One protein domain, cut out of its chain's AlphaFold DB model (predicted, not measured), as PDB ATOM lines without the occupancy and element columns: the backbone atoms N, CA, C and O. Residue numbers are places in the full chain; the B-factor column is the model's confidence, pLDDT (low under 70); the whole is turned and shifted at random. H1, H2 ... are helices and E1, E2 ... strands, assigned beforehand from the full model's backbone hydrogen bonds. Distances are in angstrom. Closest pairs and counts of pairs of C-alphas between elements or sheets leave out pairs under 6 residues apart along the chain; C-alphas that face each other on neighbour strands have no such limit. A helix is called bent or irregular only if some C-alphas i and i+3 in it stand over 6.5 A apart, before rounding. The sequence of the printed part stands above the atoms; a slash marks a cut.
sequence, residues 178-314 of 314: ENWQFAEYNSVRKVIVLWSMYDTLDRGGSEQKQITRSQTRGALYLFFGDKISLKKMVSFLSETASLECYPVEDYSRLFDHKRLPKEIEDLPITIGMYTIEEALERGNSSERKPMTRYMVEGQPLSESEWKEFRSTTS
ATOM      1  N   GLU A 178     -21.798  36.485  89.484       89.69
ATOM      2  CA  GLU A 178     -20.755  36.111  90.455       89.69
ATOM      3  C   GLU A 178     -19.315  36.297  89.950       89.69
ATOM      4  O   GLU A 178     -18.383  36.330  90.748       89.69
ATOM      5  N   ASN A 179     -19.132  36.430  88.637       91.12
ATOM      6  CA  ASN A 179     -17.827  36.571  88.003       91.12
ATOM      7  C   ASN A 179     -17.439  38.030  87.728       91.12
ATOM      8  O   ASN A 179     -16.274  38.294  87.413       91.12
ATOM      9  N   TRP A 180     -18.390  38.965  87.844       93.50
ATOM     10  CA  TRP A 180     -18.161  40.387  87.600       93.50
ATOM     11  C   TRP A 180     -17.313  40.989  88.719       93.50
ATOM     12  O   TRP A 180     -17.666  40.855  89.891       93.50
ATOM     13  N   GLN A 181     -16.233  41.678  88.351       93.69
ATOM     14  CA  GLN A 181     -15.298  42.279  89.303       93.69
ATOM     15  C   GLN A 181     -15.624  43.756  89.527       93.69
ATOM     16  O   GLN A 181     -16.029  44.152  90.613       93.69
ATOM     17  N   PHE A 182     -15.508  44.565  88.476       95.31
ATOM     18  CA  PHE A 182     -15.818  45.994  88.487       95.31
ATOM     19  C   PHE A 182     -16.055  46.485  87.056       95.31
ATOM     20  O   PHE A 182     -15.834  45.756  86.083       95.31
ATOM     21  N   ALA A 183     -16.508  47.728  86.917       97.12
ATOM     22  CA  ALA A 183     -16.742  48.349  85.625       97.12
ATOM     23  C   ALA A 183     -15.995  49.680  85.491       97.12
ATOM     24  O   ALA A 183     -15.920  50.480  86.420       97.12
ATOM     25  N   GLU A 184     -15.492  49.954  84.295       96.81
ATOM     26  CA  GLU A 184     -14.999  51.271  83.900       96.81
ATOM     27  C   GLU A 184     -15.899  51.832  82.805       96.81
ATOM     28  O   GLU A 184     -16.401  51.082  81.970       96.81
ATOM     29  N   TYR A 185     -16.125  53.141  82.759       96.94
ATOM     30  CA  TYR A 185     -16.981  53.714  81.723       96.94
ATOM     31  C   TYR A 185     -16.486  55.052  81.204       96.94
ATOM     32  O   TYR A 185     -15.896  55.860  81.919       96.94
ATOM     33  N   ASN A 186     -16.798  55.322  79.938       96.50
ATOM     34  CA  ASN A 186     -16.571  56.620  79.324       96.50
ATOM     35  C   ASN A 186     -17.846  57.112  78.630       96.50
ATOM     36  O   ASN A 186     -18.357  56.514  77.679       96.50
ATOM     37  N   SER A 187     -18.341  58.260  79.092       93.44
ATOM     38  CA  SER A 187     -19.581  58.858  78.586       93.44
ATOM     39  C   SER A 187     -19.447  59.465  77.184       93.44
ATOM     40  O   SER A 187     -20.457  59.635  76.501       93.44
ATOM     41  N   VAL A 188     -18.240  59.833  76.741       91.75
ATOM     42  CA  VAL A 188     -18.001  60.420  75.409       91.75
ATOM     43  C   VAL A 188     -18.038  59.330  74.340       91.75
ATOM     44  O   VAL A 188     -18.794  59.439  73.376       91.75
ATOM     45  N   ARG A 189     -17.282  58.251  74.558       91.69
ATOM     46  CA  ARG A 189     -17.202  57.062  73.703       91.69
ATOM     47  C   ARG A 189     -18.429  56.154  73.812       91.69
ATOM     48  O   ARG A 189     -18.635  55.325  72.925       91.69
ATOM     49  N   LYS A 190     -19.247  56.359  74.852       95.25
ATOM     50  CA  LYS A 190     -20.476  55.614  75.160       95.25
ATOM     51  C   LYS A 190     -20.211  54.120  75.338       95.25
ATOM     52  O   LYS A 190     -20.867  53.281  74.724       95.25
ATOM     53  N   VAL A 191     -19.214  53.807  76.156       95.88
ATOM     54  CA  VAL A 191     -18.786  52.434  76.423       95.88
ATOM     55  C   VAL A 191     -18.669  52.201  77.923       95.88
ATOM     56  O   VAL A 191     -18.228  53.091  78.657       95.88
ATOM     57  N   ILE A 192     -19.068  51.009  78.352       97.12
ATOM     58  CA  ILE A 192     -18.712  50.425  79.642       97.12
ATOM     59  C   ILE A 192     -17.803  49.226  79.354       97.12
ATOM     60  O   ILE A 192     -18.115  48.409  78.492       97.12
ATOM     61  N   VAL A 193     -16.683  49.132  80.056       96.44
ATOM     62  CA  VAL A 193     -15.832  47.946  80.109       96.44
ATOM     63  C   VAL A 193     -16.144  47.233  81.410       96.44
ATOM     64  O   VAL A 193     -15.815  47.731  82.484       96.44
ATOM     65  N   LEU A 194     -16.813  46.090  81.314       96.19
ATOM     66  CA  LEU A 194     -17.058  45.219  82.453       96.19
ATOM     67  C   LEU A 194     -15.897  44.234  82.562       96.19
ATOM     68  O   LEU A 194     -15.711  43.384  81.692       96.19
ATOM     69  N   TRP A 195     -15.117  44.342  83.631       94.75
ATOM     70  CA  TRP A 195     -14.038  43.407  83.899       94.75
ATOM     71  C   TRP A 195     -14.602  42.175  84.592       94.75
ATOM     72  O   TRP A 195     -15.172  42.255  85.683       94.75
ATOM     73  N   SER A 196     -14.495  41.032  83.923       93.56
ATOM     74  CA  SER A 196     -15.163  39.817  84.368       93.56
ATOM     75  C   SER A 196     -14.433  38.555  83.941       93.56
ATOM     76  O   SER A 196     -13.636  38.559  83.002       93.56
ATOM     77  N   MET A 197     -14.759  37.462  84.622       91.62
ATOM     78  CA  MET A 197     -14.443  36.116  84.175       91.62
ATOM     79  C   MET A 197     -15.539  35.551  83.266       91.62
ATOM     80  O   MET A 197     -16.739  35.782  83.462       91.62
ATOM     81  N   TYR A 198     -15.114  34.794  82.265       90.31
ATOM     82  CA  TYR A 198     -15.983  34.149  81.291       90.31
ATOM     83  C   TYR A 198     -15.263  32.961  80.652       90.31
ATOM     84  O   TYR A 198     -14.056  32.772  80.808       90.31
ATOM     85  N   ASP A 199     -16.029  32.135  79.952       90.19
ATOM     86  CA  ASP A 199     -15.528  30.908  79.351       90.19
ATOM     87  C   ASP A 199     -15.681  30.960  77.832       90.19
ATOM     88  O   ASP A 199     -16.703  31.416  77.315       90.19
ATOM     89  N   THR A 200     -14.662  30.497  77.115       87.75
ATOM     90  CA  THR A 200     -14.650  30.466  75.650       87.75
ATOM     91  C   THR A 200     -14.179  29.111  75.159       87.75
ATOM     92  O   THR A 200     -13.210  28.556  75.682       87.75
ATOM     93  N   LEU A 201     -14.846  28.581  74.140       87.25
ATOM     94  CA  LEU A 201     -14.416  27.404  73.397       87.25
ATOM     95  C   LEU A 201     -14.301  27.791  71.929       87.25
ATOM     96  O   LEU A 201     -15.233  28.364  71.373       87.25
ATOM     97  N   ASP A 202     -13.171  27.468  71.313       82.94
ATOM     98  CA  ASP A 202     -12.968  27.648  69.878       82.94
ATOM     99  C   ASP A 202     -12.493  26.343  69.231       82.94
ATOM    100  O   ASP A 202     -11.714  25.580  69.813       82.94
ATOM    101  N   ARG A 203     -12.962  26.088  68.006       78.00
ATOM    102  CA  ARG A 203     -12.501  24.969  67.178       78.00
ATOM    103  C   ARG A 203     -11.320  25.447  66.336       78.00
ATOM    104  O   ARG A 203     -11.494  26.169  65.354       78.00
ATOM    105  N   GLY A 204     -10.123  25.013  66.714       62.69
ATOM    106  CA  GLY A 204      -8.856  25.347  66.069       62.69
ATOM    107  C   GLY A 204      -8.260  24.214  65.222       62.69
ATOM    108  O   GLY A 204      -8.685  23.057  65.264       62.69
ATOM    109  N   GLY A 205      -7.223  24.558  64.452       54.47
ATOM    110  CA  GLY A 205      -6.433  23.627  63.636       54.47
ATOM    111  C   GLY A 205      -6.860  23.551  62.166       54.47
ATOM    112  O   GLY A 205      -7.985  23.890  61.807       54.47
ATOM    113  N   SER A 206      -5.956  23.072  61.302       50.22
ATOM    114  CA  SER A 206      -6.159  22.964  59.843       50.22
ATOM    115  C   SER A 206      -7.356  22.091  59.435       50.22
ATOM    116  O   SER A 206      -7.806  22.180  58.296       50.22
ATOM    117  N   GLU A 207      -7.892  21.290  60.363       58.88
ATOM    118  CA  GLU A 207      -9.051  20.409  60.166       58.88
ATOM    119  C   GLU A 207     -10.162  20.589  61.223       58.88
ATOM    120  O   GLU A 207     -11.059  19.757  61.288       58.88
ATOM    121  N   GLN A 208     -10.117  21.629  62.072       65.12
ATOM    122  CA  GLN A 208     -11.071  21.831  63.189       65.12
ATOM    123  C   GLN A 208     -11.169  20.657  64.188       65.12
ATOM    124  O   GLN A 208     -12.146  20.536  64.924       65.12
ATOM    125  N   LYS A 209     -10.156  19.785  64.223       72.56
ATOM    126  CA  LYS A 209     -10.092  18.616  65.118       72.56
ATOM    127  C   LYS A 209      -9.579  18.944  66.521       72.56
ATOM    128  O   LYS A 209      -9.600  18.077  67.390       72.56
ATOM    129  N   GLN A 210      -9.082  20.161  66.734       82.56
ATOM    130  CA  GLN A 210      -8.592  20.604  68.031       82.56
ATOM    131  C   GLN A 210      -9.569  21.595  68.645       82.56
ATOM    132  O   GLN A 210     -10.034  22.532  67.998       82.56
ATOM    133  N   ILE A 211      -9.849  21.394  69.920       85.94
ATOM    134  CA  ILE A 211     -10.658  22.271  70.745       85.94
ATOM    135  C   ILE A 211      -9.692  23.071  71.603       85.94
ATOM    136  O   ILE A 211      -8.844  22.503  72.288       85.94
ATOM    137  N   THR A 212      -9.815  24.392  71.562       86.75
ATOM    138  CA  THR A 212      -9.139  25.283  72.504       86.75
ATOM    139  C   THR A 212     -10.170  25.783  73.496       86.75
ATOM    140  O   THR A 212     -11.123  26.465  73.122       86.75
ATOM    141  N   ARG A 213      -9.980  25.441  74.767       88.25
ATOM    142  CA  ARG A 213     -10.834  25.872  75.870       88.25
ATOM    143  C   ARG A 213     -10.088  26.869  76.734       88.25
ATOM    144  O   ARG A 213      -8.921  26.657  77.063       88.25
ATOM    145  N   SER A 214     -10.768  27.943  77.111       87.69
ATOM    146  CA  SER A 214     -10.183  29.015  77.901       87.69
ATOM    147  C   SER A 214     -11.196  29.561  78.904       87.69
ATOM    148  O   SER A 214     -12.071  30.348  78.551       87.69
ATOM    149  N   GLN A 215     -11.011  29.173  80.166       89.94
ATOM    150  CA  GLN A 215     -11.644  29.777  81.337       89.94
ATOM    151  C   GLN A 215     -10.796  30.970  81.741       89.94
ATOM    152  O   GLN A 215      -9.720  30.815  82.326       89.94
ATOM    153  N   THR A 216     -11.238  32.151  81.335       88.81
ATOM    154  CA  THR A 216     -10.403  33.345  81.325       88.81
ATOM    155  C   THR A 216     -11.108  34.532  81.956       88.81
ATOM    156  O   THR A 216     -12.209  34.447  82.497       88.81
ATOM    157  N   ARG A 217     -10.415  35.659  81.910       90.38
ATOM    158  CA  ARG A 217     -10.804  36.944  82.457       90.38
ATOM    159  C   ARG A 217     -10.409  38.035  81.487       90.38
ATOM    160  O   ARG A 217      -9.398  37.919  80.796       90.38
ATOM    161  N   GLY A 218     -11.174  39.111  81.471       90.88
ATOM    162  CA  GLY A 218     -10.849  40.230  80.609       90.88
ATOM    163  C   GLY A 218     -11.939  41.276  80.535       90.88
ATOM    164  O   GLY A 218     -12.906  41.275  81.299       90.88
ATOM    165  N   ALA A 219     -11.729  42.182  79.589       92.81
ATOM    166  CA  ALA A 219     -12.630  43.270  79.272       92.81
ATOM    167  C   ALA A 219     -13.814  42.767  78.436       92.81
ATOM    168  O   ALA A 219     -13.639  42.301  77.311       92.81
ATOM    169  N   LEU A 220     -15.027  42.923  78.964       94.12
ATOM    170  CA  LEU A 220     -16.271  42.768  78.220       94.12
ATOM    171  C   LEU A 220     -16.809  44.155  77.857       94.12
ATOM    172  O   LEU A 220     -17.205  44.935  78.725       94.12
ATOM    173  N   TYR A 221     -16.806  44.482  76.565       94.88
ATOM    174  CA  TYR A 221     -17.196  45.804  76.076       94.88
ATOM    175  C   TYR A 221     -18.702  45.898  75.833       94.88
ATOM    176  O   TYR A 221     -19.265  45.184  75.003       94.88
ATOM    177  N   LEU A 222     -19.338  46.851  76.508       96.06
ATOM    178  CA  LEU A 222     -20.747  47.195  76.380       96.06
ATOM    179  C   LEU A 222     -20.874  48.566  75.706       96.06
ATOM    180  O   LEU A 222     -20.592  49.601  76.317       96.06
ATOM    181  N   PHE A 223     -21.285  48.590  74.439       95.56
ATOM    182  CA  PHE A 223     -21.457  49.827  73.674       95.56
ATOM    183  C   PHE A 223     -22.899  50.324  73.696       95.56
ATOM    184  O   PHE A 223     -23.835  49.539  73.575       95.56
ATOM    185  N   PHE A 224     -23.081  51.645  73.766       94.81
ATOM    186  CA  PHE A 224     -24.396  52.284  73.815       94.81
ATOM    187  C   PHE A 224     -24.570  53.308  72.693       94.81
ATOM    188  O   PHE A 224     -23.662  54.080  72.372       94.81
ATOM    189  N   GLY A 225     -25.775  53.366  72.117       92.25
ATOM    190  CA  GLY A 225     -26.125  54.375  71.110       92.25
ATOM    191  C   GLY A 225     -26.187  55.793  71.688       92.25
ATOM    192  O   GLY A 225     -25.823  56.772  71.025       92.25
ATOM    193  N   ASP A 226     -26.571  55.921  72.957       93.88
ATOM    194  CA  ASP A 226     -26.793  57.196  73.627       93.88
ATOM    195  C   ASP A 226     -26.271  57.209  75.076       93.88
ATOM    196  O   ASP A 226     -26.019  56.179  75.702       93.88
ATOM    197  N   LYS A 227     -26.086  58.420  75.611       95.62
ATOM    198  CA  LYS A 227     -25.530  58.633  76.956       95.62
ATOM    199  C   LYS A 227     -26.528  58.317  78.073       95.62
ATOM    200  O   LYS A 227     -26.100  58.066  79.195       95.62
ATOM    201  N   ILE A 228     -27.830  58.379  77.801       95.25
ATOM    202  CA  ILE A 228     -28.873  58.155  78.806       95.25
ATOM    203  C   ILE A 228     -28.932  56.662  79.124       95.25
ATOM    204  O   ILE A 228     -28.887  56.295  80.294       95.25
ATOM    205  N   SER A 229     -28.951  55.811  78.097       95.50
ATOM    206  CA  SER A 229     -28.907  54.352  78.236       95.50
ATOM    207  C   SER A 229     -27.639  53.890  78.952       95.50
ATOM    208  O   SER A 229     -27.728  53.087  79.878       95.50
ATOM    209  N   LEU A 230     -26.479  54.477  78.622       96.44
ATOM    210  CA  LEU A 230     -25.238  54.212  79.354       96.44
ATOM    211  C   LEU A 230     -25.373  54.558  80.839       96.44
ATOM    212  O   LEU A 230     -25.053  53.733  81.684       96.44
ATOM    213  N   LYS A 231     -25.852  55.762  81.176       96.06
ATOM    214  CA  LYS A 231     -25.987  56.184  82.580       96.06
ATOM    215  C   LYS A 231     -26.952  55.296  83.358       96.06
ATOM    216  O   LYS A 231     -26.651  54.946  84.490       96.06
ATOM    217  N   LYS A 232     -28.068  54.892  82.742       95.50
ATOM    218  CA  LYS A 232     -28.994  53.917  83.332       95.50
ATOM    219  C   LYS A 232     -28.295  52.591  83.624       95.50
ATOM    220  O   LYS A 232     -28.500  52.037  84.695       95.50
ATOM    221  N   MET A 233     -27.449  52.116  82.706       96.38
ATOM    222  CA  MET A 233     -26.673  50.899  82.930       96.38
ATOM    223  C   MET A 233     -25.640  51.068  84.048       96.38
ATOM    224  O   MET A 233     -25.500  50.180  84.876       96.38
ATOM    225  N   VAL A 234     -24.956  52.214  84.130       96.62
ATOM    226  CA  VAL A 234     -24.039  52.502  85.247       96.62
ATOM    227  C   VAL A 234     -24.787  52.502  86.584       96.62
ATOM    228  O   VAL A 234     -24.315  51.882  87.534       96.62
ATOM    229  N   SER A 235     -25.966  53.128  86.665       96.12
ATOM    230  CA  SER A 235     -26.820  53.065  87.863       96.12
ATOM    231  C   SER A 235     -27.252  51.632  88.177       96.12
ATOM    232  O   SER A 235     -27.164  51.214  89.320       96.12
ATOM    233  N   PHE A 236     -27.640  50.835  87.177       94.88
ATOM    234  CA  PHE A 236     -27.964  49.422  87.386       94.88
ATOM    235  C   PHE A 236     -26.771  48.633  87.951       94.88
ATOM    236  O   PHE A 236     -26.928  47.902  88.926       94.88
ATOM    237  N   LEU A 237     -25.579  48.793  87.371       95.19
ATOM    238  CA  LEU A 237     -24.379  48.087  87.826       95.19
ATOM    239  C   LEU A 237     -23.979  48.514  89.246       95.19
ATOM    240  O   LEU A 237     -23.655  47.667  90.071       95.19
ATOM    241  N   SER A 238     -24.052  49.806  89.558       95.06
ATOM    242  CA  SER A 238     -23.659  50.324  90.874       95.06
ATOM    243  C   SER A 238     -24.698  50.074  91.966       95.06
ATOM    244  O   SER A 238     -24.343  49.596  93.037       95.06
ATOM    245  N   GLU A 239     -25.974  50.351  91.712       94.00
ATOM    246  CA  GLU A 239     -27.034  50.286  92.724       94.00
ATOM    247  C   GLU A 239     -27.602  48.871  92.856       94.00
ATOM    248  O   GLU A 239     -27.664  48.318  93.951       94.00
ATOM    249  N   THR A 240     -27.989  48.256  91.736       90.00
ATOM    250  CA  THR A 240     -28.642  46.941  91.741       90.00
ATOM    251  C   THR A 240     -27.620  45.823  91.838       90.00
ATOM    252  O   THR A 240     -27.771  44.905  92.640       90.00
ATOM    253  N   ALA A 241     -26.575  45.886  91.012       88.38
ATOM    254  CA  ALA A 241     -25.542  44.870  91.028       88.38
ATOM    255  C   ALA A 241     -24.488  45.133  92.107       88.38
ATOM    256  O   ALA A 241     -23.727  44.219  92.361       88.38
ATOM    257  N   SER A 242     -24.438  46.284  92.792       92.44
ATOM    258  CA  SER A 242     -23.405  46.572  93.810       92.44
ATOM    259  C   SER A 242     -21.967  46.425  93.277       92.44
ATOM    260  O   SER A 242     -21.096  45.885  93.958       92.44
ATOM    261  N   LEU A 243     -21.724  46.848  92.032       94.25
ATOM    262  CA  LEU A 243     -20.398  46.886  91.413       94.25
ATOM    263  C   LEU A 243     -19.783  48.280  91.497       94.25
ATOM    264  O   LEU A 243     -20.433  49.292  91.225       94.25
ATOM    265  N   GLU A 244     -18.482  48.325  91.749       95.62
ATOM    266  CA  GLU A 244     -17.710  49.555  91.626       95.62
ATOM    267  C   GLU A 244     -17.637  49.988  90.153       95.62
ATOM    268  O   GLU A 244     -17.290  49.199  89.270       95.62
ATOM    269  N   CYS A 245     -18.006  51.243  89.885       96.31
ATOM    270  CA  CYS A 245     -18.072  51.808  88.540       96.31
ATOM    271  C   CYS A 245     -17.215  53.076  88.444       96.31
ATOM    272  O   CYS A 245     -17.578  54.122  88.985       96.31
ATOM    273  N   TYR A 246     -16.113  53.006  87.701       96.06
ATOM    274  CA  TYR A 246     -15.125  54.079  87.614       96.06
ATOM    275  C   TYR A 246     -15.250  54.876  86.306       96.06
ATOM    276  O   TYR A 246     -15.180  54.291  85.221       96.06
ATOM    277  N   PRO A 247     -15.420  56.209  86.355       96.38
ATOM    278  CA  PRO A 247     -15.344  57.032  85.157       96.38
ATOM    279  C   PRO A 247     -13.892  57.135  84.674       96.38
ATOM    280  O   PRO A 247     -12.987  57.436  85.449       96.38
ATOM    281  N   VAL A 248     -13.676  56.951  83.374       95.19
ATOM    282  CA  VAL A 248     -12.368  57.114  82.727       95.19
ATOM    283  C   VAL A 248     -12.450  58.264  81.734       95.19
ATOM    284  O   VAL A 248     -13.298  58.243  80.846       95.19
ATOM    285  N   GLU A 249     -11.579  59.268  81.862       91.44
ATOM    286  CA  GLU A 249     -11.575  60.445  80.977       91.44
ATOM    287  C   GLU A 249     -11.004  60.129  79.588       91.44
ATOM    288  O   GLU A 249     -11.670  60.353  78.572       91.44
ATOM    289  N   ASP A 250      -9.800  59.552  79.540       92.06
ATOM    290  CA  ASP A 250      -9.167  59.105  78.298       92.06
ATOM    291  C   ASP A 250      -9.694  57.723  77.897       92.06
ATOM    292  O   ASP A 250      -9.231  56.686  78.377       92.06
ATOM    293  N   TYR A 251     -10.658  57.710  76.976       89.50
ATOM    294  CA  TYR A 251     -11.249  56.472  76.473       89.50
ATOM    295  C   TYR A 251     -10.239  55.569  75.758       89.50
ATOM    296  O   TYR A 251     -10.517  54.384  75.606       89.50
ATOM    297  N   SER A 252      -9.087  56.079  75.310       89.94
ATOM    298  CA  SER A 252      -8.079  55.269  74.614       89.94
ATOM    299  C   SER A 252      -7.532  54.170  75.522       89.94
ATOM    300  O   SER A 252      -7.302  53.055  75.063       89.94
ATOM    301  N   ARG A 253      -7.425  54.458  76.827       91.00
ATOM    302  CA  ARG A 253      -7.004  53.507  77.867       91.00
ATOM    303  C   ARG A 253      -7.962  52.338  78.069       91.00
ATOM    304  O   ARG A 253      -7.553  51.320  78.620       91.00
ATOM    305  N   LEU A 254      -9.224  52.479  77.663       90.81
ATOM    306  CA  LEU A 254     -10.200  51.392  77.743       90.81
ATOM    307  C   LEU A 254      -9.951  50.317  76.681       90.81
ATOM    308  O   LEU A 254     -10.389  49.196  76.872       90.81
ATOM    309  N   PHE A 255      -9.248  50.649  75.591       90.25
ATOM    310  CA  PHE A 255      -8.967  49.745  74.466       90.25
ATOM    311  C   PHE A 255      -7.489  49.345  74.381       90.25
ATOM    312  O   PHE A 255      -7.033  48.839  73.353       90.25
ATOM    313  N   ASP A 256      -6.710  49.617  75.426       88.06
ATOM    314  CA  ASP A 256      -5.319  49.190  75.479       88.06
ATOM    315  C   ASP A 256      -5.253  47.694  75.805       88.06
ATOM    316  O   ASP A 256      -5.431  47.282  76.946       88.06
ATOM    317  N   HIS A 257      -4.974  46.876  74.791       77.88
ATOM    318  CA  HIS A 257      -4.851  45.420  74.914       77.88
ATOM    319  C   HIS A 257      -3.706  44.972  75.834       77.88
ATOM    320  O   HIS A 257      -3.671  43.811  76.232       77.88
ATOM    321  N   LYS A 258      -2.760  45.862  76.163       81.12
ATOM    322  CA  LYS A 258      -1.680  45.574  77.118       81.12
ATOM    323  C   LYS A 258      -2.079  45.880  78.555       81.12
ATOM    324  O   LYS A 258      -1.394  45.458  79.481       81.12
ATOM    325  N   ARG A 259      -3.162  46.634  78.749       84.38
ATOM    326  CA  ARG A 259      -3.636  47.027  80.066       84.38
ATOM    327  C   ARG A 259      -4.492  45.910  80.647       84.38
ATOM    328  O   ARG A 259      -5.608  45.670  80.195       84.38
ATOM    329  N   LEU A 260      -3.992  45.304  81.716       83.94
ATOM    330  CA  LEU A 260      -4.772  44.446  82.595       83.94
ATOM    331  C   LEU A 260      -4.766  45.076  83.996       83.94
ATOM    332  O   LEU A 260      -3.689  45.296  84.548       83.94
ATOM    333  N   PRO A 261      -5.924  45.447  84.563       88.06
ATOM    334  CA  PRO A 261      -5.994  45.930  85.939       88.06
ATOM    335  C   PRO A 261      -5.496  44.868  86.922       88.06
ATOM    336  O   PRO A 261      -5.702  43.676  86.687       88.06
ATOM    337  N   LYS A 262      -4.873  45.283  88.030       83.88
ATOM    338  CA  LYS A 262      -4.242  44.364  88.995       83.88
ATOM    339  C   LYS A 262      -5.240  43.379  89.604       83.88
ATOM    340  O   LYS A 262      -4.938  42.203  89.762       83.88
ATOM    341  N   GLU A 263      -6.455  43.850  89.868       85.69
ATOM    342  CA  GLU A 263      -7.577  43.065  90.387       85.69
ATOM    343  C   GLU A 263      -7.948  41.915  89.444       85.69
ATOM    344  O   GLU A 263      -8.429  40.873  89.877       85.69
ATOM    345  N   ILE A 264      -7.707  42.101  88.144       87.69
ATOM    346  CA  ILE A 264      -7.900  41.075  87.125       87.69
ATOM    347  C   ILE A 264      -6.630  40.251  86.964       87.69
ATOM    348  O   ILE A 264      -6.719  39.036  86.865       87.69
ATOM    349  N   GLU A 265      -5.450  40.860  86.964       83.69
ATOM    350  CA  GLU A 265      -4.167  40.164  86.837       83.69
ATOM    351  C   GLU A 265      -3.970  39.076  87.903       83.69
ATOM    352  O   GLU A 265      -3.464  38.002  87.585       83.69
ATOM    353  N   ASP A 266      -4.467  39.291  89.120       82.25
ATOM    354  CA  ASP A 266      -4.313  38.356  90.242       82.25
ATOM    355  C   ASP A 266      -5.301  37.173  90.225       82.25
ATOM    356  O   ASP A 266      -5.184  36.247  91.028       82.25
ATOM    357  N   LEU A 267      -6.274  37.151  89.310       85.31
ATOM    358  CA  LEU A 267      -7.183  36.010  89.187       85.31
ATOM    359  C   LEU A 267      -6.458  34.801  88.548       85.31
ATOM    360  O   LEU A 267      -5.365  34.933  87.992       85.31
ATOM    361  N   PRO A 268      -7.026  33.588  88.593       84.12
ATOM    362  CA  PRO A 268      -6.522  32.433  87.846       84.12
ATOM    363  C   PRO A 268      -7.114  32.349  86.429       84.12
ATOM    364  O   PRO A 268      -8.231  32.805  86.185       84.12
ATOM    365  N   ILE A 269      -6.363  31.795  85.474       86.12
ATOM    366  CA  ILE A 269      -6.883  31.359  84.169       86.12
ATOM    367  C   ILE A 269      -6.588  29.874  83.966       86.12
ATOM    368  O   ILE A 269      -5.569  29.357  84.427       86.12
ATOM    369  N   THR A 270      -7.446  29.205  83.206       86.25
ATOM    370  CA  THR A 270      -7.211  27.830  82.763       86.25
ATOM    371  C   THR A 270      -7.383  27.773  81.258       86.25
ATOM    372  O   THR A 270      -8.469  28.024  80.743       86.25
ATOM    373  N   ILE A 271      -6.307  27.440  80.547       85.00
ATOM    374  CA  ILE A 271      -6.307  27.290  79.090       85.00
ATOM    375  C   ILE A 271      -5.774  25.904  78.752       85.00
ATOM    376  O   ILE A 271      -4.801  25.436  79.345       85.00
ATOM    377  N   GLY A 272      -6.412  25.250  77.793       83.69
ATOM    378  CA  GLY A 272      -6.061  23.908  77.367       83.69
ATOM    379  C   GLY A 272      -6.478  23.666  75.928       83.69
ATOM    380  O   GLY A 272      -7.456  24.234  75.445       83.69
ATOM    381  N   MET A 273      -5.717  22.810  75.259       86.12
ATOM    382  CA  MET A 273      -6.039  22.299  73.935       86.12
ATOM    383  C   MET A 273      -6.236  20.791  74.044       86.12
ATOM    384  O   MET A 273      -5.434  20.129  74.706       86.12
ATOM    385  N   TYR A 274      -7.297  20.269  73.439       86.25
ATOM    386  CA  TYR A 274      -7.622  18.842  73.453       86.25
ATOM    387  C   TYR A 274      -8.418  18.438  72.203       86.25
ATOM    388  O   TYR A 274      -8.947  19.300  71.500       86.25
ATOM    389  N   THR A 275      -8.488  17.145  71.884       87.44
ATOM    390  CA  THR A 275      -9.332  16.632  70.784       87.44
ATOM    391  C   THR A 275     -10.738  16.258  71.263       87.44
ATOM    392  O   THR A 275     -10.998  16.182  72.463       87.44
ATOM    393  N   ILE A 276     -11.669  16.012  70.336       85.50
ATOM    394  CA  ILE A 276     -13.027  15.553  70.685       85.50
ATOM    395  C   ILE A 276     -12.967  14.217  71.439       85.50
ATOM    396  O   ILE A 276     -13.679  14.039  72.423       85.50
ATOM    397  N   GLU A 277     -12.092  13.299  71.024       84.31
ATOM    398  CA  GLU A 277     -11.910  12.010  71.696       84.31
ATOM    399  C   GLU A 277     -11.433  12.204  73.140       84.31
ATOM    400  O   GLU A 277     -12.019  11.642  74.063       84.31
ATOM    401  N   GLU A 278     -10.445  13.078  73.357       84.12
ATOM    402  CA  GLU A 278      -9.979  13.412  74.705       84.12
ATOM    403  C   GLU A 278     -11.076  14.069  75.555       84.12
ATOM    404  O   GLU A 278     -11.125  13.838  76.763       84.12
ATOM    405  N   ALA A 279     -11.959  14.872  74.952       84.94
ATOM    406  CA  ALA A 279     -13.097  15.466  75.649       84.94
ATOM    407  C   ALA A 279     -14.081  14.392  76.138       84.94
ATOM    408  O   ALA A 279     -14.510  14.443  77.286       84.94
ATOM    409  N   LEU A 280     -14.386  13.393  75.304       83.88
ATOM    410  CA  LEU A 280     -15.289  12.286  75.646       83.88
ATOM    411  C   LEU A 280     -14.686  11.345  76.702       83.88
ATOM    412  O   LEU A 280     -15.388  10.879  77.602       83.88
ATOM    413  N   GLU A 281     -13.380  11.080  76.618       83.19
ATOM    414  CA  GLU A 281     -12.658  10.248  77.587       83.19
ATOM    415  C   GLU A 281     -12.512  10.942  78.949       83.19
ATOM    416  O   GLU A 281     -12.722  10.321  79.994       83.19
ATOM    417  N   ARG A 282     -12.164  12.237  78.955       78.75
ATOM    418  CA  ARG A 282     -11.886  13.001  80.184       78.75
ATOM    419  C   ARG A 282     -13.107  13.697  80.770       78.75
ATOM    420  O   ARG A 282     -13.096  13.976  81.962       78.75
ATOM    421  N   GLY A 283     -14.165  13.941  79.999       67.75
ATOM    422  CA  GLY A 283     -15.398  14.577  80.480       67.75
ATOM    423  C   GLY A 283     -16.094  13.786  81.595       67.75
ATOM    424  O   GLY A 283     -16.697  14.374  82.490       67.75
ATOM    425  N   ASN A 284     -15.926  12.457  81.600       60.00
ATOM    426  CA  ASN A 284     -16.462  11.547  82.622       60.00
ATOM    427  C   ASN A 284     -15.507  11.299  83.805       60.00
ATOM    428  O   ASN A 284     -15.880  10.643  84.779       60.00
ATOM    429  N   SER A 285     -14.271  11.793  83.722       56.44
ATOM    430  CA  SER A 285     -13.219  11.585  84.713       56.44
ATOM    431  C   SER A 285     -12.954  12.885  85.471       56.44
ATOM    432  O   SER A 285     -12.732  13.940  84.884       56.44
ATOM    433  N   SER A 286     -12.914  12.831  86.802       53.22
ATOM    434  CA  SER A 286     -12.496  13.973  87.626       53.22
ATOM    435  C   SER A 286     -10.992  14.282  87.527       53.22
ATOM    436  O   SER A 286     -10.496  15.131  88.273       53.22
ATOM    437  N   GLU A 287     -10.230  13.587  86.672       52.00
ATOM    438  CA  GLU A 287      -8.774  13.703  86.626       52.00
ATOM    439  C   GLU A 287      -8.248  14.811  85.704       52.00
ATOM    440  O   GLU A 287      -8.565  14.914  84.522       52.00
ATOM    441  N   ARG A 288      -7.360  15.607  86.322       54.31
ATOM    442  CA  ARG A 288      -6.503  16.673  85.786       54.31
ATOM    443  C   ARG A 288      -7.219  17.686  84.899       54.31
ATOM    444  O   ARG A 288      -6.988  17.754  83.696       54.31
ATOM    445  N   LYS A 289      -7.948  18.603  85.551       61.97
ATOM    446  CA  LYS A 289      -8.088  19.967  85.016       61.97
ATOM    447  C   LYS A 289      -6.701  20.449  84.550       61.97
ATOM    448  O   LYS A 289      -5.719  20.183  85.255       61.97
ATOM    449  N   PRO A 290      -6.597  21.120  83.391       67.81
ATOM    450  CA  PRO A 290      -5.337  21.715  82.977       67.81
ATOM    451  C   PRO A 290      -4.793  22.590  84.099       67.81
ATOM    452  O   PRO A 290      -5.553  23.148  84.892       67.81
ATOM    453  N   MET A 291      -3.469  22.680  84.176       66.81
ATOM    454  CA  MET A 291      -2.813  23.439  85.230       66.81
ATOM    455  C   MET A 291      -3.304  24.888  85.195       66.81
ATOM    456  O   MET A 291      -3.178  25.555  84.168       66.81
ATOM    457  N   THR A 292      -3.862  25.351  86.311       75.81
ATOM    458  CA  THR A 292      -4.228  26.752  86.505       75.81
ATOM    459  C   THR A 292      -2.976  27.611  86.393       75.81
ATOM    460  O   THR A 292      -1.945  27.294  86.993       75.81
ATOM    461  N   ARG A 293      -3.054  28.693  85.620       79.50
ATOM    462  CA  ARG A 293      -1.946  29.627  85.405       79.50
ATOM    463  C   ARG A 293      -2.354  31.045  85.783       79.50
ATOM    464  O   ARG A 293      -3.531  31.404  85.732       79.50
ATOM    465  N   TYR A 294      -1.362  31.851  86.124       76.25
ATOM    466  CA  TYR A 294      -1.486  33.290  86.329       76.25
ATOM    467  C   TYR A 294      -0.727  33.986  85.203       76.25
ATOM    468  O   TYR A 294       0.361  33.548  84.842       76.25
ATOM    469  N   MET A 295      -1.301  35.027  84.609       70.44
ATOM    470  CA  MET A 295      -0.618  35.796  83.567       70.44
ATOM    471  C   MET A 295      -0.050  37.053  84.200       70.44
ATOM    472  O   MET A 295      -0.827  37.871  84.677       70.44
ATOM    473  N   VAL A 296       1.273  37.195  84.173       66.81
ATOM    474  CA  VAL A 296       1.976  38.394  84.643       66.81
ATOM    475  C   VAL A 296       2.824  38.918  83.496       66.81
ATOM    476  O   VAL A 296       3.587  38.159  82.902       66.81
ATOM    477  N   GLU A 297       2.631  40.183  83.117       68.06
ATOM    478  CA  GLU A 297       3.330  40.823  81.981       68.06
ATOM    479  C   GLU A 297       3.300  40.008  80.662       68.06
ATOM    480  O   GLU A 297       4.198  40.079  79.823       68.06
ATOM    481  N   GLY A 298       2.246  39.212  80.456       66.19
ATOM    482  CA  GLY A 298       2.091  38.358  79.274       66.19
ATOM    483  C   GLY A 298       2.795  36.997  79.351       66.19
ATOM    484  O   GLY A 298       2.714  36.235  78.387       66.19
ATOM    485  N   GLN A 299       3.433  36.651  80.474       71.31
ATOM    486  CA  GLN A 299       4.013  35.329  80.708       71.31
ATOM    487  C   GLN A 299       3.126  34.465  81.622       71.31
ATOM    488  O   GLN A 299       2.651  34.943  82.654       71.31
ATOM    489  N   PRO A 300       2.892  33.188  81.261       75.06
ATOM    490  CA  PRO A 300       2.154  32.261  82.103       75.06
ATOM    491  C   PRO A 300       3.034  31.726  83.241       75.06
ATOM    492  O   PRO A 300       4.016  31.034  82.988       75.06
ATOM    493  N   LEU A 301       2.625  31.978  84.479       73.88
ATOM    494  CA  LEU A 301       3.243  31.466  85.700       73.88
ATOM    495  C   LEU A 301       2.369  30.382  86.335       73.88
ATOM    496  O   LEU A 301       1.135  30.457  86.324       73.88
ATOM    497  N   SER A 302       3.006  29.371  86.919       79.31
ATOM    498  CA  SER A 302       2.354  28.458  87.856       79.31
ATOM    499  C   SER A 302       1.969  29.183  89.149       79.31
ATOM    500  O   SER A 302       2.476  30.259  89.463       79.31
ATOM    501  N   GLU A 303       1.085  28.582  89.945       78.94
ATOM    502  CA  GLU A 303       0.677  29.162  91.231       78.94
ATOM    503  C   GLU A 303       1.863  29.392  92.187       78.94
ATOM    504  O   GLU A 303       1.891  30.394  92.900       78.94
ATOM    505  N   SER A 304       2.854  28.494  92.198       76.88
ATOM    506  CA  SER A 304       4.068  28.645  93.009       76.88
ATOM    507  C   SER A 304       4.931  29.816  92.549       76.88
ATOM    508  O   SER A 304       5.340  30.624  93.379       76.88
ATOM    509  N   GLU A 305       5.155  29.944  91.239       80.94
ATOM    510  CA  GLU A 305       5.960  31.030  90.664       80.94
ATOM    511  C   GLU A 305       5.271  32.389  90.840       80.94
ATOM    512  O   GLU A 305       5.922  33.381  91.152       80.94
ATOM    513  N   TRP A 306       3.941  32.442  90.716       79.56
ATOM    514  CA  TRP A 306       3.172  33.664  90.960       79.56
ATOM    515  C   TRP A 306       3.256  34.119  92.425       79.56
ATOM    516  O   TRP A 306       3.457  35.304  92.695       79.56
ATOM    517  N   LYS A 307       3.170  33.188  93.387       80.19
ATOM    518  CA  LYS A 307       3.327  33.511  94.818       80.19
ATOM    519  C   LYS A 307       4.721  34.057  95.138       80.19
ATOM    520  O   LYS A 307       4.828  34.991  95.929       80.19
ATOM    521  N   GLU A 308       5.765  33.507  94.521       81.50
ATOM    522  CA  GLU A 308       7.148  33.980  94.671       81.50
ATOM    523  C   GLU A 308       7.382  35.342  93.997       81.50
ATOM    524  O   GLU A 308       8.023  36.229  94.566       81.50
ATOM    525  N   PHE A 309       6.794  35.563  92.820       78.44
ATOM    526  CA  PHE A 309       6.820  36.866  92.160       78.44
ATOM    527  C   PHE A 309       6.187  37.947  93.046       78.44
ATOM    528  O   PHE A 309       6.761  39.016  93.241       78.44
ATOM    529  N   ARG A 310       5.033  37.658  93.661       75.19
ATOM    530  CA  ARG A 310       4.348  38.598  94.560       75.19
ATOM    531  C   ARG A 310       5.109  38.859  95.854       75.19
ATOM    532  O   ARG A 310       5.083  39.991  96.330       75.19
ATOM    533  N   SER A 311       5.782  37.858  96.422       73.19
ATOM    534  CA  SER A 311       6.573  38.050  97.644       73.19
ATOM    535  C   SER A 311       7.826  38.899  97.417       73.19
ATOM    536  O   SER A 311       8.321  39.503  98.363       73.19
ATOM    537  N   THR A 312       8.319  38.973  96.179       71.81
ATOM    538  CA  THR A 312       9.484  39.786  95.801       71.81
ATOM    539  C   THR A 312       9.128  41.190  95.302       71.81
ATOM    540  O   THR A 312       9.991  42.065  95.331       71.81
ATOM    541  N   THR A 313       7.880  41.433  94.878       61.66
ATOM    542  CA  THR A 313       7.392  42.752  94.409       61.66
ATOM    543  C   THR A 313       6.492  43.509  95.394       61.66
ATOM    544  O   THR A 313       6.088  44.632  95.082       61.66
ATOM    545  N   SER A 314       6.177  42.931  96.560       52.03
ATOM    546  CA  SER A 314       5.457  43.611  97.657       52.03
ATOM    547  C   SER A 314       6.419  44.331  98.595       52.03
ATOM    548  O   SER A 314       6.065  45.445  99.041       52.03
TER     549      SER A 314
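Overview. This is residues 178 to 314 of the 314 residues of an uncharacterized protein of Vibrio maritimus (UniProt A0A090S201). A long five-stranded sheet is bent sharply across its two longest strands, E2 and E3, into an open V with two wings. One wing holds E4, E1 and the E1-side parts of E2 and E3, with H1 over one face and the short H2 over the other; the second wing holds the rest of E2 and E3 with E5 along it and H4 at its far end, while H3, the small hairpin E6 E7 and then H5 follow each other outward from the outside of the bend. The printed part has 137 residues with five named helices and seven named strands, along the chain E1 E2 E3 H1 E4 H2 H3 E5 H4 E6 E7 H5, and its class is mixed, helices and strands. The large sheet is mixed, in the order E4 E1 E2 E3 E5, and curled like part of a barrel. The whole is loose, with a radius of gyration of the C-alphas of 18.3 A and spans of 50 by 41 by 30 A.

Along the chain. Start with the large sheet and find C-alpha 180 at (-18.161, 40.387, 87.600), where E1 begins; it runs over residues 180 to 186, 18.3 A. E2, residues 191 to 204, measures 30.7 A and bends by 84 degrees at residue 196. E3, residues 210 to 223, measures 32.4 A and bends by 79 degrees at residue 217. E5 is residues 270 to 275, 16.5 A, and E4 is residues 245 to 247. For the longest helix, H1, residues 227 to 240, begin at C-alpha 227, (-25.530, 58.633, 76.956), and go 19.1 A. H2 is residues 251 to 255, H3 residues 262 to 265 and H4 residues 276 to 283. E6 is residues 294 to 296 and E7 residues 299 to 301. H5, residues 303 to 313, is 15.5 A long and ends at C-alpha 313, (7.392, 42.752, 94.409).

Arrangement. In the twisted large sheet, E1 E2 E3 form a meander, each strand the antiparallel neighbour of the one before. Look at N 184 and O 193, 2.9 A, for the hairpin E1 and E2, and at N 200 and O 214, 3.0 A, for the hairpin E2 and E3. E5, an edge strand, is antiparallel to E3, with N 213 and O 272 at 2.9 A. E4, the other edge strand, is parallel to E1, with N 246 and O 183 at 2.8 A. E3, H1, E4 make a split strand-helix-strand unit, two strands running the same way with E1 and E2 between them, and its crossover is right-handed. H1 is on the sheet at a height of 9.6 A, over E1 and E2, along the strands at 26 degrees to E1 on the local plane; the closest C-alphas of H1 and E4 are those of Ser 238 and Cys 245, 6.2 A. H2 is on the opposite face at a height of 8.6 A, only just over E2, on which 3 of its C-alphas fall. H3 only grazes the sheet; its closest C-alpha pair with E3 is Ile 264 and Arg 217, 6.9 A. H4 also only grazes it, with residues 276 to 282. E6 and E7 are a hairpin, with N 294 and O 301 at 2.9 A. The closest C-alphas of H3 and E6 are those of Glu 265 and Met 295, 6.5 A; those of E6 and H5 are Tyr 294 and Trp 306, 6.6 A. H5 is not on the large sheet. In H1, H4 and H5 every O i to N i+4 pair is within hydrogen-bond range; H2 has 0 of 1 but 2 of 2 O i to N i+3 pairs, and H3 is too short for an O i to N i+4 pair.

Size, cuts and confidence. The two C-alphas farthest apart, those of Ile 228 and Glu 281, are 50.6 A apart. The printed part has no cut and ends at residue 314, the chain's last. No link is long; H2 to H3 and H4 to E6 are short, the others tight. Residues 283 to 288 stand free. The mean pLDDT of the printed part is 84.3, and it is under 70 at residues 204 to 208, 283 to 291, 296 to 298 and 313 to 314.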